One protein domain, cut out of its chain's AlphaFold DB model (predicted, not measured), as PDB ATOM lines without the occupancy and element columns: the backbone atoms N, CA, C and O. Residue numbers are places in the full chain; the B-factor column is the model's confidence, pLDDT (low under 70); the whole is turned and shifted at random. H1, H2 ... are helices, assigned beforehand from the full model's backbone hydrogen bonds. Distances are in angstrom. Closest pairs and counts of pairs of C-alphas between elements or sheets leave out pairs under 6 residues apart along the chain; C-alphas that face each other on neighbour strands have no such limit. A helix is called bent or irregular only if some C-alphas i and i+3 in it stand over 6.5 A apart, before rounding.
ATOM      1  N   ASP A  72     115.834 183.085 164.464       90.94
ATOM      2  CA  ASP A  72     116.722 182.117 163.822       90.94
ATOM      3  C   ASP A  72     116.585 180.701 164.407       90.94
ATOM      4  O   ASP A  72     116.856 179.729 163.701       90.94
ATOM      5  N   GLU A  73     116.141 180.562 165.658       91.19
ATOM      6  CA  GLU A  73     115.841 179.265 166.274       91.19
ATOM      7  C   GLU A  73     114.626 178.605 165.626       91.19
ATOM      8  O   GLU A  73     114.621 177.383 165.446       91.19
ATOM      9  N   ILE A  74     113.646 179.420 165.219       91.00
ATOM     10  CA  ILE A  74     112.474 178.981 164.460       91.00
ATOM     11  C   ILE A  74     112.883 178.578 163.048       91.00
ATOM     12  O   ILE A  74     112.641 177.444 162.644       91.00
ATOM     13  N   VAL A  75     113.587 179.460 162.333       93.56
ATOM     14  CA  VAL A  75     114.060 179.202 160.960       93.56
ATOM     15  C   VAL A  75     114.904 177.931 160.879       93.56
ATOM     16  O   VAL A  75     114.847 177.215 159.883       93.56
ATOM     17  N   GLN A  76     115.686 177.630 161.919       93.62
ATOM     18  CA  GLN A  76     116.557 176.456 161.971       93.62
ATOM     19  C   GLN A  76     115.885 175.202 162.555       93.62
ATOM     20  O   GLN A  76     116.555 174.174 162.647       93.62
ATOM     21  N   ALA A  77     114.608 175.262 162.952       90.75
ATOM     22  CA  ALA A  77     113.885 174.156 163.591       90.75
ATOM     23  C   ALA A  77     114.644 173.552 164.800       90.75
ATOM     24  O   ALA A  77     114.710 172.333 164.983       90.75
ATOM     25  N   LYS A  78     115.285 174.412 165.610       87.38
ATOM     26  CA  LYS A  78     116.199 173.984 166.689       87.38
ATOM     27  C   LYS A  78     115.496 173.450 167.929       87.38
ATOM     28  O   LYS A  78     116.057 172.612 168.631       87.38
ATOM     29  N   THR A  79     114.320 173.981 168.228       85.25
ATOM     30  CA  THR A  79     113.530 173.645 169.417       85.25
ATOM     31  C   THR A  79     112.296 172.845 169.015       85.25
ATOM     32  O   THR A  79     111.884 172.902 167.860       85.25
ATOM     33  N   GLU A  80     111.683 172.120 169.953       87.38
ATOM     34  CA  GLU A  80     110.427 171.394 169.694       87.38
ATOM     35  C   GLU A  80     109.329 172.346 169.190       87.38
ATOM     36  O   GLU A  80     108.699 172.085 168.174       87.38
ATOM     37  N   PHE A  81     109.203 173.528 169.804       86.75
ATOM     38  CA  PHE A  81     108.288 174.568 169.327       86.75
ATOM     39  C   PHE A  81     108.586 174.999 167.881       86.75
ATOM     40  O   PHE A  81     107.686 175.087 167.051       86.75
ATOM     41  N   ALA A  82     109.858 175.249 167.556       89.50
ATOM     42  CA  ALA A  82     110.265 175.606 166.200       89.50
ATOM     43  C   ALA A  82     109.961 174.486 165.193       89.50
ATOM     44  O   ALA A  82     109.538 174.756 164.073       89.50
ATOM     45  N   GLN A  83     110.166 173.234 165.595       91.06
ATOM     46  CA  GLN A  83     109.871 172.052 164.792       91.06
ATOM     47  C   GLN A  83     108.382 171.927 164.489       91.06
ATOM     48  O   GLN A  83     108.034 171.677 163.336       91.06
ATOM     49  N   ASP A  84     107.517 172.160 165.472       89.12
ATOM     50  CA  ASP A  84     106.065 172.125 165.287       89.12
ATOM     51  C   ASP A  84     105.600 173.213 164.310       89.12
ATOM     52  O   ASP A  84     104.873 172.928 163.355       89.12
ATOM     53  N   ILE A  85     106.082 174.447 164.492       89.69
ATOM     54  CA  ILE A  85     105.765 175.580 163.611       89.69
ATOM     55  C   ILE A  85     106.217 175.311 162.174       89.69
ATOM     56  O   ILE A  85     105.457 175.510 161.226       89.69
ATOM     57  N   VAL A  86     107.448 174.831 161.995       91.62
ATOM     58  CA  VAL A  86     107.992 174.562 160.660       91.62
ATOM     59  C   VAL A  86     107.312 173.361 160.001       91.62
ATOM     60  O   VAL A  86     107.059 173.394 158.799       91.62
ATOM     61  N   SER A  87     106.971 172.321 160.764       91.56
ATOM     62  CA  SER A  87     106.220 171.173 160.235       91.56
ATOM     63  C   SER A  87     104.834 171.601 159.754       91.56
ATOM     64  O   SER A  87     104.397 171.159 158.695       91.56
ATOM     65  N   GLY A  88     104.179 172.510 160.486       90.69
ATOM     66  CA  GLY A  88     102.901 173.100 160.093       90.69
ATOM     67  C   GLY A  88     102.977 173.944 158.819       90.69
ATOM     68  O   GLY A  88     102.058 173.891 158.008       90.69
ATOM     69  N   PHE A  89     104.070 174.683 158.612       92.12
ATOM     70  CA  PHE A  89     104.300 175.441 157.377       92.12
ATOM     71  C   PHE A  89     104.581 174.534 156.172       92.12
ATOM     72  O   PHE A  89     104.016 174.731 155.099       92.12
ATOM     73  N   LEU A  90     105.456 173.539 156.342       91.94
ATOM     74  CA  LEU A  90     105.899 172.660 155.255       91.94
ATOM     75  C   LEU A  90     104.902 171.539 154.921       91.94
ATOM     76  O   LEU A  90     105.121 170.832 153.938       91.94
ATOM     77  N   ASP A  91     103.868 171.346 155.748       88.56
ATOM     78  CA  ASP A  91     102.968 170.183 155.712       88.56
ATOM     79  C   ASP A  91     103.757 168.858 155.645       88.56
ATOM     80  O   ASP A  91     103.510 167.974 154.821       88.56
ATOM     81  N   ALA A  92     104.804 168.755 156.473       81.12
ATOM     82  CA  ALA A  92     105.795 167.684 156.408       81.12
ATOM     83  C   ALA A  92     105.945 166.949 157.745       81.12
ATOM     84  O   ALA A  92     105.962 167.562 158.808       81.12
ATOM     85  N   GLU A  93     106.146 165.627 157.688       71.38
ATOM     86  CA  GLU A  93     106.363 164.787 158.881       71.38
ATOM     87  C   GLU A  93     107.731 165.008 159.550       71.38
ATOM     88  O   GLU A  93     107.928 164.617 160.700       71.38
ATOM     89  N   ALA A  94     108.694 165.601 158.835       81.31
ATOM     90  CA  ALA A  94     110.034 165.865 159.343       81.31
ATOM     91  C   ALA A  94     110.407 167.344 159.132       81.31
ATOM     92  O   ALA A  94     110.585 167.764 157.982       81.31
ATOM     93  N   PRO A  95     110.569 168.131 160.211       85.62
ATOM     94  CA  PRO A  95     110.953 169.530 160.108       85.62
ATOM     95  C   PRO A  95     112.390 169.665 159.596       85.62
ATOM     96  O   PRO A  95     113.279 168.872 159.918       85.62
ATOM     97  N   ARG A  96     112.628 170.713 158.809       92.75
ATOM     98  CA  ARG A  96     113.954 171.115 158.321       92.75
ATOM     99  C   ARG A  96     114.094 172.624 158.413       92.75
ATOM    100  O   ARG A  96     113.099 173.315 158.549       92.75
ATOM    101  N   ALA A  97     115.302 173.151 158.256       94.38
ATOM    102  CA  ALA A  97     115.459 174.597 158.164       94.38
ATOM    103  C   ALA A  97     114.666 175.181 156.975       94.38
ATOM    104  O   ALA A  97     114.653 174.595 155.880       94.38
ATOM    105  N   ILE A  98     114.042 176.338 157.198       95.25
ATOM    106  CA  ILE A  98     113.384 177.134 156.157       95.25
ATOM    107  C   ILE A  98     114.455 177.651 155.198       95.25
ATOM    108  O   ILE A  98     115.485 178.176 155.634       95.25
ATOM    109  N   GLN A  99     114.253 177.446 153.899       94.38
ATOM    110  CA  GLN A  99     115.199 177.920 152.897       94.38
ATOM    111  C   GLN A  99     115.009 179.422 152.633       94.38
ATOM    112  O   GLN A  99     113.918 179.953 152.834       94.38
ATOM    113  N   PRO A 100     116.054 180.139 152.182       94.50
ATOM    114  CA  PRO A 100     115.955 181.576 151.929       94.50
ATOM    115  C   PRO A 100     114.870 181.969 150.918       94.50
ATOM    116  O   PRO A 100     114.295 183.044 151.043       94.50
ATOM    117  N   ASP A 101     114.592 181.118 149.932       96.19
ATOM    118  CA  ASP A 101     113.548 181.311 148.921       96.19
ATOM    119  C   ASP A 101     112.126 181.041 149.439       96.19
ATOM    120  O   ASP A 101     111.167 181.399 148.767       96.19
ATOM    121  N   GLU A 102     111.989 180.475 150.640       94.69
ATOM    122  CA  GLU A 102     110.713 180.209 151.323       94.69
ATOM    123  C   GLU A 102     110.416 181.241 152.426       94.69
ATOM    124  O   GLU A 102     109.382 181.164 153.084       94.69
ATOM    125  N   MET A 103     111.334 182.184 152.679       94.62
ATOM    126  CA  MET A 103     111.265 183.080 153.838       94.62
ATOM    127  C   MET A 103     110.033 183.987 153.815       94.62
ATOM    128  O   MET A 103     109.401 184.165 154.851       94.62
ATOM    129  N   ASP A 104     109.685 184.544 152.654       93.94
ATOM    130  CA  ASP A 104     108.540 185.451 152.534       93.94
ATOM    131  C   ASP A 104     107.228 184.710 152.845       93.94
ATOM    132  O   ASP A 104     106.467 185.142 153.712       93.94
ATOM    133  N   ASP A 105     107.028 183.531 152.248       93.75
ATOM    134  CA  ASP A 105     105.870 182.666 152.514       93.75
ATOM    135  C   ASP A 105     105.825 182.216 153.985       93.75
ATOM    136  O   ASP A 105     104.759 182.142 154.604       93.75
ATOM    137  N   PHE A 106     106.988 181.942 154.582       92.75
ATOM    138  CA  PHE A 106     107.084 181.556 155.986       92.75
ATOM    139  C   PHE A 106     106.722 182.705 156.936       92.75
ATOM    140  O   PHE A 106     106.035 182.495 157.938       92.75
ATOM    141  N   LEU A 107     107.144 183.933 156.627       91.31
ATOM    142  CA  LEU A 107     106.758 185.121 157.387       91.31
ATOM    143  C   LEU A 107     105.248 185.367 157.300       91.31
ATOM    144  O   LEU A 107     104.625 185.656 158.323       91.31
ATOM    145  N   GLU A 108     104.649 185.199 156.119       91.06
ATOM    146  CA  GLU A 108     103.194 185.266 155.955       91.06
ATOM    147  C   GLU A 108     102.485 184.209 156.812       91.06
ATOM    148  O   GLU A 108     101.552 184.534 157.552       91.06
ATOM    149  N   TYR A 109     102.974 182.967 156.803       90.31
ATOM    150  CA  TYR A 109     102.442 181.895 157.643       90.31
ATOM    151  C   TYR A 109     102.472 182.258 159.134       90.31
ATOM    152  O   TYR A 109     101.447 182.163 159.816       90.31
ATOM    153  N   LEU A 110     103.599 182.761 159.645       87.75
ATOM    154  CA  LEU A 110     103.736 183.155 161.051       87.75
ATOM    155  C   LEU A 110     102.768 184.271 161.467       87.75
ATOM    156  O   LEU A 110     102.302 184.282 162.608       87.75
ATOM    157  N   LEU A 111     102.441 185.195 160.560       83.38
ATOM    158  CA  LEU A 111     101.440 186.236 160.809       83.38
ATOM    159  C   LEU A 111     100.016 185.664 160.885       83.38
ATOM    160  O   LEU A 111      99.186 186.197 161.619       83.38
ATOM    161  N   THR A 112      99.738 184.570 160.169       79.44
ATOM    162  CA  THR A 112      98.423 183.902 160.184       79.44
ATOM    163  C   THR A 112      98.238 182.932 161.350       79.44
ATOM    164  O   THR A 112      97.130 182.820 161.870       79.44
ATOM    165  N   CYS A 113      99.305 182.270 161.808       66.12
ATOM    166  CA  CYS A 113      99.271 181.394 162.983       66.12
ATOM    167  C   CYS A 113      99.310 182.156 164.316       66.12
ATOM    168  O   CYS A 113      99.002 181.579 165.354       66.12
ATOM    169  N   GLY A 114      99.709 183.431 164.297       53.22
ATOM    170  CA  GLY A 114      99.901 184.272 165.479       53.22
ATOM    171  C   GLY A 114      98.732 185.193 165.846       53.22
ATOM    172  O   GLY A 114      99.006 186.287 166.344       53.22
TER     173      GLY A 114
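What this domain is: This is residues 72 to 114 of the 115 residues of an uncharacterized protein of Thauera propionica (UniProt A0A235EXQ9). One long helix, H3, runs along one side of a small rounded domain, about perpendicular to the shorter H2, while the one-turn H1 packs on H2. A loop, residues 91 to 99, leads from H2 back to the beginning of H3. The printed part has 43 residues and three named helices, H1, H2 and H3 in chain order, with no named strand: all helix. It is compact, with a radius of gyration of the C-alphas of 9.2 A and spans of 21 by 20 by 18 A.

How they stand to each other: H3, residues 100 to 113, is close to but not clearly touching H2, residues 80 to 90; their closest C-alphas, Phe 89 and Tyr 109, are 6.7 A apart. Their lines stand about perpendicular, at 75 degrees. H2 touches H1, residues 72 to 75; their closest C-alphas, Ile 74 and Ala 82, are 4.4 A apart. H1 and H3 are apart. In H2 every O i to N i+4 pair is within hydrogen-bond range, in H3 8 of 10; H1 is too short for such a pair.

Where its parts are: H3 is 20.0 A long, from C-alpha 100 at (115.955, 181.576, 151.929) to C-alpha 113 at (99.271, 181.394, 162.983). It is irregular: C-alphas 101 and 104 are 7.4 A apart. H2 measures 15.2 A and H1 4.9 A, from C-alpha 72 at (116.722, 182.117, 163.822).

The domain as a whole: The two farthest C-alphas, Glu 80 and Asp 101, are 23.2 A apart. The printed part has no cut; the link H1 to H2 is tight, and H2 to H3 short. Residues 113 to 114 have pLDDT under 70.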